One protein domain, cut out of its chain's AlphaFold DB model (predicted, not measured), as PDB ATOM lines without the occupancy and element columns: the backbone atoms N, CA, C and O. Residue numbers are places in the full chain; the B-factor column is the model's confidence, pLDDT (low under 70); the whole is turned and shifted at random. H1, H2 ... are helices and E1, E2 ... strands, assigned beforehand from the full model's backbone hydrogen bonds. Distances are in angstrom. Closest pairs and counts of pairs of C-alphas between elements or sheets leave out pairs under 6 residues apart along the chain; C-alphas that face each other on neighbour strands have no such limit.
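Overview. This is residues 185 to 256 of the 266 residues of an uncharacterized protein of Bordetella ansorpii (UniProt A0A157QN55). A small three-stranded sheet, E1, E3 and E2, lies between helices H1 and H2 toward one end and helix H3 toward the other. Beyond H3 a long loop reaches out, and its residues 233 to 238 stick out from the body. The printed part has 72 residues, with three named helices and three named strands in the order H1, E1, H2, E2, H3, E3; the sheet order is E1, E3, E2, antiparallel, and the class is mixed, helices and strands. It is only just compact, close to loose, with a radius of gyration of the C-alphas of 13.0 A and spans of 38 by 26 by 21 A.

Arrangement. H1, residues 186 to 192, is on the sheet at a height over the sheet of 8.1 A, over none of its strands. Its closest C-alpha to E1, residues 204 to 208, is that of Ala 192, 5.2 A from that of Gln 208. E1 is antiparallel to E3, residues 251 to 255, with N 207 and O 252 2.8 A apart, within hydrogen-bond range. H2, residues 214 to 222, only grazes the sheet with residues 217 to 221. E2, residues 226 to 228, is antiparallel to E3, with N 227 and O 253 2.8 A apart, within hydrogen-bond range. E1, H2 and E2 form a split strand-helix-strand unit, two strands running the same way with E3 between them, and its crossover is right-handed. H3, residues 242 to 250, only grazes the sheet with residues 247 to 250, and is apart from H1 and H2. In H1, H2 and H3 every O i to N i+4 pair is within hydrogen-bond range.

Along the chain. H1 begins at C-alpha 186 (45.140, 66.901, 92.525). H2 is 12.4 A long, H3 12.5 A, E1 13.0 A and E3 13.1 A. E3 ends at C-alpha 255 (48.802, 54.924, 86.152).

Size, cuts and confidence. The C-alphas of Gly 187 and Asp 236, the two farthest apart, are 39.9 A apart. The printed part has no cut. The links H1 to E1 and E2 to H3 are long. pLDDT is under 70 at residues 195 to 203, 233 and 235 to 237.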
ATOM      1  N   LEU A 185      43.833  68.359  88.779       88.06
ATOM      2  CA  LEU A 185      43.302  67.043  89.140       88.06
ATOM      3  C   LEU A 185      43.635  66.637  90.576       88.06
ATOM      4  O   LEU A 185      43.011  65.714  91.100       88.06
ATOM      5  N   THR A 186      44.595  67.303  91.221       88.81
ATOM      6  CA  THR A 186      45.140  66.901  92.525       88.81
ATOM      7  C   THR A 186      44.057  66.642  93.573       88.81
ATOM      8  O   THR A 186      44.001  65.530  94.090       88.81
ATOM      9  N   GLY A 187      43.168  67.605  93.842       89.06
ATOM     10  CA  GLY A 187      42.141  67.459  94.885       89.06
ATOM     11  C   GLY A 187      41.204  66.275  94.633       89.06
ATOM     12  O   GLY A 187      41.076  65.393  95.475       89.06
ATOM     13  N   ALA A 188      40.648  66.177  93.421       91.44
ATOM     14  CA  ALA A 188      39.737  65.090  93.061       91.44
ATOM     15  C   ALA A 188      40.394  63.703  93.183       91.44
ATOM     16  O   ALA A 188      39.769  62.753  93.656       91.44
ATOM     17  N   ILE A 189      41.658  63.576  92.768       90.62
ATOM     18  CA  ILE A 189      42.401  62.315  92.871       90.62
ATOM     19  C   ILE A 189      42.707  61.975  94.326       90.62
ATOM     20  O   ILE A 189      42.570  60.815  94.707       90.62
ATOM     21  N   GLN A 190      43.088  62.957  95.142       87.44
ATOM     22  CA  GLN A 190      43.352  62.750  96.566       87.44
ATOM     23  C   GLN A 190      42.088  62.297  97.308       87.44
ATOM     24  O   GLN A 190      42.141  61.299  98.022       87.44
ATOM     25  N   ASP A 191      40.951  62.951  97.066       89.06
ATOM     26  CA  ASP A 191      39.673  62.634  97.717       89.06
ATOM     27  C   ASP A 191      39.141  61.246  97.350       89.06
ATOM     28  O   ASP A 191      38.487  60.579  98.160       89.06
ATOM     29  N   ALA A 192      39.418  60.800  96.124       90.75
ATOM     30  CA  ALA A 192      39.005  59.493  95.635       90.75
ATOM     31  C   ALA A 192      40.057  58.393  95.834       90.75
ATOM     32  O   ALA A 192      39.771  57.235  95.534       90.75
ATOM     33  N   SER A 193      41.267  58.702  96.299       87.69
ATOM     34  CA  SER A 193      42.312  57.690  96.485       87.69
ATOM     35  C   SER A 193      41.966  56.731  97.627       87.69
ATOM     36  O   SER A 193      41.513  57.134  98.697       87.69
ATOM     37  N   TRP A 194      42.196  55.437  97.404       80.81
ATOM     38  CA  TRP A 194      42.103  54.417  98.441       80.81
ATOM     39  C   TRP A 194      43.387  54.400  99.277       80.81
ATOM     40  O   TRP A 194      44.475  54.111  98.764       80.81
ATOM     41  N   GLY A 195      43.238  54.661 100.577       67.25
ATOM     42  CA  GLY A 195      44.350  54.829 101.514       67.25
ATOM     43  C   GLY A 195      44.969  56.228 101.442       67.25
ATOM     44  O   GLY A 195      44.785  56.961 100.472       67.25
ATOM     45  N   ALA A 196      45.706  56.624 102.485       51.34
ATOM     46  CA  ALA A 196      46.421  57.900 102.484       51.34
ATOM     47  C   ALA A 196      47.409  57.974 101.302       51.34
ATOM     48  O   ALA A 196      47.946  56.951 100.874       51.34
ATOM     49  N   GLN A 197      47.706  59.183 100.810       50.25
ATOM     50  CA  GLN A 197      48.627  59.425  99.680       50.25
ATOM     51  C   GLN A 197      49.977  58.693  99.823       50.25
ATOM     52  O   GLN A 197      50.575  58.294  98.825       50.25
ATOM     53  N   HIS A 198      50.421  58.449 101.060       43.31
ATOM     54  CA  HIS A 198      51.652  57.728 101.400       43.31
ATOM     55  C   HIS A 198      51.644  56.228 101.066       43.31
ATOM     56  O   HIS A 198      52.711  55.625 100.999       43.31
ATOM     57  N   HIS A 199      50.473  55.635 100.828       46.47
ATOM     58  CA  HIS A 199      50.338  54.236 100.422       46.47
ATOM     59  C   HIS A 199      50.226  54.068  98.903       46.47
ATOM     60  O   HIS A 199      50.306  52.945  98.412       46.47
ATOM     61  N   SER A 200      50.074  55.163  98.147       43.47
ATOM     62  CA  SER A 200      50.065  55.081  96.690       43.47
ATOM     63  C   SER A 200      51.415  54.570  96.194       43.47
ATOM     64  O   SER A 200      52.491  55.088  96.521       43.47
ATOM     65  N   SER A 201      51.356  53.503  95.409       59.12
ATOM     66  CA  SER A 201      52.535  53.003  94.737       59.12
ATOM     67  C   SER A 201      53.090  54.086  93.812       59.12
ATOM     68  O   SER A 201      52.302  54.747  93.134       59.12
ATOM     69  N   PRO A 202      54.421  54.205  93.643       56.78
ATOM     70  CA  PRO A 202      54.992  54.989  92.542       56.78
ATOM     71  C   PRO A 202      54.497  54.531  91.156       56.78
ATOM     72  O   PRO A 202      54.734  55.209  90.160       56.78
ATOM     73  N   MET A 203      53.827  53.375  91.085       67.56
ATOM     74  CA  MET A 203      53.281  52.779  89.873       67.56
ATOM     75  C   MET A 203      51.802  53.028  89.637       67.56
ATOM     76  O   MET A 203      51.382  53.107  88.477       67.56
ATOM     77  N   ARG A 204      51.005  53.014  90.707       80.31
ATOM     78  CA  ARG A 204      49.546  52.968  90.626       80.31
ATOM     79  C   ARG A 204      48.910  53.665  91.817       80.31
ATOM     80  O   ARG A 204      49.242  53.376  92.965       80.31
ATOM     81  N   THR A 205      47.921  54.493  91.523       85.25
ATOM     82  CA  THR A 205      46.965  54.989  92.514       85.25
ATOM     83  C   THR A 205      45.697  54.159  92.394       85.25
ATOM     84  O   THR A 205      45.154  54.002  91.300       85.25
ATOM     85  N   VAL A 206      45.220  53.603  93.505       89.06
ATOM     86  CA  VAL A 206      43.923  52.923  93.537       89.06
ATOM     87  C   VAL A 206      42.860  53.966  93.841       89.06
ATOM     88  O   VAL A 206      42.947  54.658  94.848       89.06
ATOM     89  N   LEU A 207      41.867  54.090  92.968       90.00
ATOM     90  CA  LEU A 207      40.800  55.077  93.074       90.00
ATOM     91  C   LEU A 207      39.489  54.393  93.447       90.00
ATOM     92  O   LEU A 207      39.084  53.441  92.781       90.00
ATOM     93  N   GLN A 208      38.785  54.923  94.444       90.81
ATOM     94  CA  GLN A 208      37.360  54.694  94.676       90.81
ATOM     95  C   GLN A 208      36.583  55.359  93.538       90.81
ATOM     96  O   GLN A 208      36.210  56.528  93.618       90.81
ATOM     97  N   TRP A 209      36.381  54.624  92.443       90.81
ATOM     98  CA  TRP A 209      35.989  55.204  91.155       90.81
ATOM     99  C   TRP A 209      34.705  56.033  91.228       90.81
ATOM    100  O   TRP A 209      34.624  57.113  90.651       90.81
ATOM    101  N   HIS A 210      33.733  55.563  92.009       90.94
ATOM    102  CA  HIS A 210      32.448  56.226  92.215       90.94
ATOM    103  C   HIS A 210      32.546  57.588  92.926       90.94
ATOM    104  O   HIS A 210      31.603  58.370  92.844       90.94
ATOM    105  N   ARG A 211      33.660  57.889  93.610       92.19
ATOM    106  CA  ARG A 211      33.885  59.180  94.284       92.19
ATOM    107  C   ARG A 211      34.481  60.243  93.370       92.19
ATOM    108  O   ARG A 211      34.463  61.416  93.727       92.19
ATOM    109  N   LEU A 212      35.002  59.862  92.203       92.25
ATOM    110  CA  LEU A 212      35.510  60.837  91.245       92.25
ATOM    111  C   LEU A 212      34.364  61.529  90.503       92.25
ATOM    112  O   LEU A 212      33.472  60.838  90.006       92.25
ATOM    113  N   PRO A 213      34.419  62.860  90.311       94.38
ATOM    114  CA  PRO A 213      33.483  63.560  89.439       94.38
ATOM    115  C   PRO A 213      33.485  62.975  88.020       94.38
ATOM    116  O   PRO A 213      34.544  62.662  87.471       94.38
ATOM    117  N   ALA A 214      32.314  62.885  87.382       94.69
ATOM    118  CA  ALA A 214      32.170  62.295  86.045       94.69
ATOM    119  C   ALA A 214      33.065  62.969  84.983       94.69
ATOM    120  O   ALA A 214      33.615  62.295  84.112       94.69
ATOM    121  N   ALA A 215      33.274  64.287  85.085       94.00
ATOM    122  CA  ALA A 215      34.181  65.025  84.206       94.00
ATOM    123  C   ALA A 215      35.642  64.550  84.343       94.00
ATOM    124  O   ALA A 215      36.322  64.332  83.338       94.00
ATOM    125  N   VAL A 216      36.100  64.319  85.579       93.81
ATOM    126  CA  VAL A 216      37.438  63.783  85.869       93.81
ATOM    127  C   VAL A 216      37.545  62.338  85.392       93.81
ATOM    128  O   VAL A 216      38.512  61.993  84.713       93.81
ATOM    129  N   GLN A 217      36.526  61.512  85.651       93.69
ATOM    130  CA  GLN A 217      36.463  60.138  85.145       93.69
ATOM    131  C   GLN A 217      36.615  60.084  83.615       93.69
ATOM    132  O   GLN A 217      37.426  59.317  83.090       93.69
ATOM    133  N   GLY A 218      35.859  60.921  82.895       91.50
ATOM    134  CA  GLY A 218      35.927  61.023  81.439       91.50
ATOM    135  C   GLY A 218      37.298  61.482  80.942       91.50
ATOM    136  O   GLY A 218      37.823  60.914  79.985       91.50
ATOM    137  N   ARG A 219      37.913  62.461  81.618       90.19
ATOM    138  CA  ARG A 219      39.262  62.945  81.284       90.19
ATOM    139  C   ARG A 219      40.324  61.862  81.469       90.19
ATOM    140  O   ARG A 219      41.087  61.617  80.541       90.19
ATOM    141  N   LEU A 220      40.345  61.174  82.613       89.19
ATOM    142  CA  LEU A 220      41.314  60.106  82.887       89.19
ATOM    143  C   LEU A 220      41.218  58.948  81.884       89.19
ATOM    144  O   LEU A 220      42.243  58.391  81.491       89.19
ATOM    145  N   ARG A 221      39.994  58.598  81.456       90.12
ATOM    146  CA  ARG A 221      39.768  57.587  80.411       90.12
ATOM    147  C   ARG A 221      40.342  58.023  79.066       90.12
ATOM    148  O   ARG A 221      41.070  57.242  78.464       90.12
ATOM    149  N   ARG A 222      40.070  59.261  78.628       86.62
ATOM    150  CA  ARG A 222      40.621  59.808  77.369       86.62
ATOM    151  C   ARG A 222      42.147  59.841  77.364       86.62
ATOM    152  O   ARG A 222      42.759  59.568  76.348       86.62
ATOM    153  N   LEU A 223      42.758  60.116  78.515       82.12
ATOM    154  CA  LEU A 223      44.215  60.102  78.666       82.12
ATOM    155  C   LEU A 223      44.813  58.684  78.725       82.12
ATOM    156  O   LEU A 223      46.029  58.540  78.844       82.12
ATOM    157  N   GLY A 224      43.993  57.626  78.724       84.69
ATOM    158  CA  GLY A 224      44.471  56.252  78.899       84.69
ATOM    159  C   GLY A 224      45.189  56.033  80.237       84.69
ATOM    160  O   GLY A 224      46.052  55.159  80.348       84.69
ATOM    161  N   MET A 225      44.869  56.849  81.247       85.12
ATOM    162  CA  MET A 225      45.535  56.841  82.553       85.12
ATOM    163  C   MET A 225      44.864  55.912  83.554       85.12
ATOM    164  O   MET A 225      45.390  55.744  84.647       85.12
ATOM    165  N   VAL A 226      43.730  55.298  83.215       89.19
ATOM    166  CA  VAL A 226      42.996  54.410  84.117       89.19
ATOM    167  C   VAL A 226      42.684  53.059  83.487       89.19
ATOM    168  O   VAL A 226      42.503  52.954  82.278       89.19
ATOM    169  N   GLN A 227      42.609  52.019  84.313       88.50
ATOM    170  CA  GLN A 227      42.164  50.685  83.921       88.50
ATOM    171  C   GLN A 227      41.341  50.058  85.054       88.50
ATOM    172  O   GLN A 227      41.766  50.138  86.213       88.50
ATOM    173  N   PRO A 228      40.201  49.405  84.753       88.06
ATOM    174  CA  PRO A 228      39.497  48.624  85.760       88.06
ATOM    175  C   PRO A 228      40.374  47.467  86.250       88.06
ATOM    176  O   PRO A 228      41.319  47.031  85.575       88.06
ATOM    177  N   LEU A 229      40.052  46.951  87.434       87.62
ATOM    178  CA  LEU A 229      40.595  45.665  87.851       87.62
ATOM    179  C   LEU A 229      40.141  44.580  86.854       87.62
ATOM    180  O   LEU A 229      39.133  44.744  86.174       87.62
ATOM    181  N   LEU A 230      40.898  43.493  86.717       82.56
ATOM    182  CA  LEU A 230      40.483  42.396  85.842       82.56
ATOM    183  C   LEU A 230      39.251  41.712  86.438       82.56
ATOM    184  O   LEU A 230      39.274  41.328  87.597       82.56
ATOM    185  N   GLU A 231      38.193  41.540  85.651       78.44
ATOM    186  CA  GLU A 231      36.994  40.824  86.102       78.44
ATOM    187  C   GLU A 231      37.317  39.357  86.405       78.44
ATOM    188  O   GLU A 231      36.978  38.834  87.463       78.44
ATOM    189  N   ASN A 232      38.070  38.732  85.498       76.00
ATOM    190  CA  ASN A 232      38.573  37.371  85.619       76.00
ATOM    191  C   ASN A 232      40.103  37.392  85.477       76.00
ATOM    192  O   ASN A 232      40.622  37.270  84.367       76.00
ATOM    193  N   PRO A 233      40.851  37.597  86.579       69.75
ATOM    194  CA  PRO A 233      42.317  37.639  86.544       69.75
ATOM    195  C   PRO A 233      42.950  36.298  86.130       69.75
ATOM    196  O   PRO A 233      44.089  36.277  85.661       69.75
ATOM    197  N   ARG A 234      42.197  35.201  86.280       71.56
ATOM    198  CA  ARG A 234      42.573  33.825  85.951       71.56
ATOM    199  C   ARG A 234      41.664  33.351  84.820       71.56
ATOM    200  O   ARG A 234      40.442  33.442  84.941       71.56
ATOM    201  N   ALA A 235      42.237  32.871  83.724       62.41
ATOM    202  CA  ALA A 235      41.471  32.467  82.541       62.41
ATOM    203  C   ALA A 235      40.738  31.116  82.718       62.41
ATOM    204  O   ALA A 235      40.107  30.632  81.783       62.41
ATOM    205  N   ASP A 236      40.826  30.486  83.893       63.12
ATOM    206  CA  ASP A 236      40.449  29.091  84.141       63.12
ATOM    207  C   ASP A 236      39.055  28.884  84.758       63.12
ATOM    208  O   ASP A 236      38.791  27.840  85.347       63.12
ATOM    209  N   HIS A 237      38.140  29.844  84.587       57.22
ATOM    210  CA  HIS A 237      36.728  29.751  84.996       57.22
ATOM    211  C   HIS A 237      36.472  29.532  86.502       57.22
ATOM    212  O   HIS A 237      35.323  29.330  86.900       57.22
ATOM    213  N   VAL A 238      37.492  29.615  87.365       70.44
ATOM    214  CA  VAL A 238      37.284  29.609  88.819       70.44
ATOM    215  C   VAL A 238      36.707  30.958  89.232       70.44
ATOM    216  O   VAL A 238      37.394  31.983  89.150       70.44
ATOM    217  N   SER A 239      35.462  30.953  89.713       79.25
ATOM    218  CA  SER A 239      34.793  32.161  90.195       79.25
ATOM    219  C   SER A 239      35.672  32.883  91.224       79.25
ATOM    220  O   SER A 239      36.144  32.254  92.179       79.25
ATOM    221  N   PRO A 240      35.941  34.187  91.040       85.00
ATOM    222  CA  PRO A 240      36.622  34.976  92.054       85.00
ATOM    223  C   PRO A 240      35.833  34.979  93.361       85.00
ATOM    224  O   PRO A 240      34.605  34.832  93.348       85.00
ATOM    225  N   SER A 241      36.519  35.179  94.485       91.12
ATOM    226  CA  SER A 241      35.847  35.325  95.770       91.12
ATOM    227  C   SER A 241      34.883  36.514  95.741       91.12
ATOM    228  O   SER A 241      35.079  37.506  95.029       91.12
ATOM    229  N   HIS A 242      33.848  36.460  96.577       93.12
ATOM    230  CA  HIS A 242      32.943  37.594  96.751       93.12
ATOM    231  C   HIS A 242      33.698  38.864  97.199       93.12
ATOM    232  O   HIS A 242      33.345  39.978  96.811       93.12
ATOM    233  N   ALA A 243      34.779  38.718  97.975       94.50
ATOM    234  CA  ALA A 243      35.629  39.839  98.364       94.50
ATOM    235  C   ALA A 243      36.324  40.480  97.151       94.50
ATOM    236  O   ALA A 243      36.289  41.706  97.010       94.50
ATOM    237  N   TYR A 244      36.879  39.673  96.244       93.69
ATOM    238  CA  TYR A 244      37.475  40.167  95.004       93.69
ATOM    239  C   TYR A 244      36.455  40.863  94.101       93.69
ATOM    240  O   TYR A 244      36.717  41.957  93.606       93.69
ATOM    241  N   GLN A 245      35.266  40.280  93.931       92.12
ATOM    242  CA  GLN A 245      34.194  40.885  93.131       92.12
ATOM    243  C   GLN A 245      33.802  42.271  93.665       92.12
ATOM    244  O   GLN A 245      33.607  43.213  92.894       92.12
ATOM    245  N   ARG A 246      33.761  42.432  94.995       92.94
ATOM    246  CA  ARG A 246      33.526  43.738  95.626       92.94
ATOM    247  C   ARG A 246      34.636  44.738  95.334       92.94
ATOM    248  O   ARG A 246      34.320  45.905  95.124       92.94
ATOM    249  N   TRP A 247      35.899  44.309  95.327       92.31
ATOM    250  CA  TRP A 247      37.006  45.163  94.894       92.31
ATOM    251  C   TRP A 247      36.846  45.568  93.434       92.31
ATOM    252  O   TRP A 247      36.827  46.761  93.143       92.31
ATOM    253  N   HIS A 248      36.659  44.595  92.542       90.69
ATOM    254  CA  HIS A 248      36.467  44.816  91.111       90.69
ATOM    255  C   HIS A 248      35.382  45.864  90.816       90.69
ATOM    256  O   HIS A 248      35.598  46.758  90.002       90.69
ATOM    257  N   ALA A 249      34.259  45.816  91.536       89.81
ATOM    258  CA  ALA A 249      33.166  46.774  91.373       89.81
ATOM    259  C   ALA A 249      33.458  48.187  91.923       89.81
ATOM    260  O   ALA A 249      32.779  49.143  91.552       89.81
ATOM    261  N   GLN A 250      34.421  48.338  92.838       88.50
ATOM    262  CA  GLN A 250      34.632  49.584  93.585       88.50
ATOM    263  C   GLN A 250      35.849  50.387  93.135       88.50
ATOM    264  O   GLN A 250      35.856  51.611  93.324       88.50
ATOM    265  N   ILE A 251      36.873  49.729  92.577       90.56
ATOM    266  CA  ILE A 251      38.159  50.375  92.309       90.56
ATOM    267  C   ILE A 251      38.483  50.549  90.828       90.56
ATOM    268  O   ILE A 251      38.138  49.736  89.974       90.56
ATOM    269  N   MET A 252      39.240  51.606  90.550       91.62
ATOM    270  CA  MET A 252      39.894  51.868  89.274       91.62
ATOM    271  C   MET A 252      41.384  52.086  89.528       91.62
ATOM    272  O   MET A 252      41.765  52.763  90.482       91.62
ATOM    273  N   LEU A 253      42.240  51.519  88.685       89.38
ATOM    274  CA  LEU A 253      43.685  51.682  88.793       89.38
ATOM    275  C   LEU A 253      44.110  52.860  87.928       89.38
ATOM    276  O   LEU A 253      43.903  52.813  86.719       89.38
ATOM    277  N   MET A 254      44.722  53.884  88.515       88.25
ATOM    278  CA  MET A 254      45.330  54.990  87.780       88.25
ATOM    279  C   MET A 254      46.835  54.785  87.644       88.25
ATOM    280  O   MET A 254      47.502  54.444  88.618       88.25
ATOM    281  N   PHE A 255      47.375  55.000  86.448       82.56
ATOM    282  CA  PHE A 255      48.802  54.924  86.152       82.56
ATOM    283  C   PHE A 255      49.480  56.272  86.354       82.56
ATOM    284  O   PHE A 255      48.874  57.329  86.183       82.56
ATOM    285  N   SER A 256      50.778  56.217  86.643       75.31
ATOM    286  CA  SER A 256      51.614  57.407  86.771       75.31
ATOM    287  C   SER A 256      51.864  58.134  85.449       75.31
ATOM    288  O   SER A 256      52.501  59.169  85.476       75.31
TER     289      SER A 256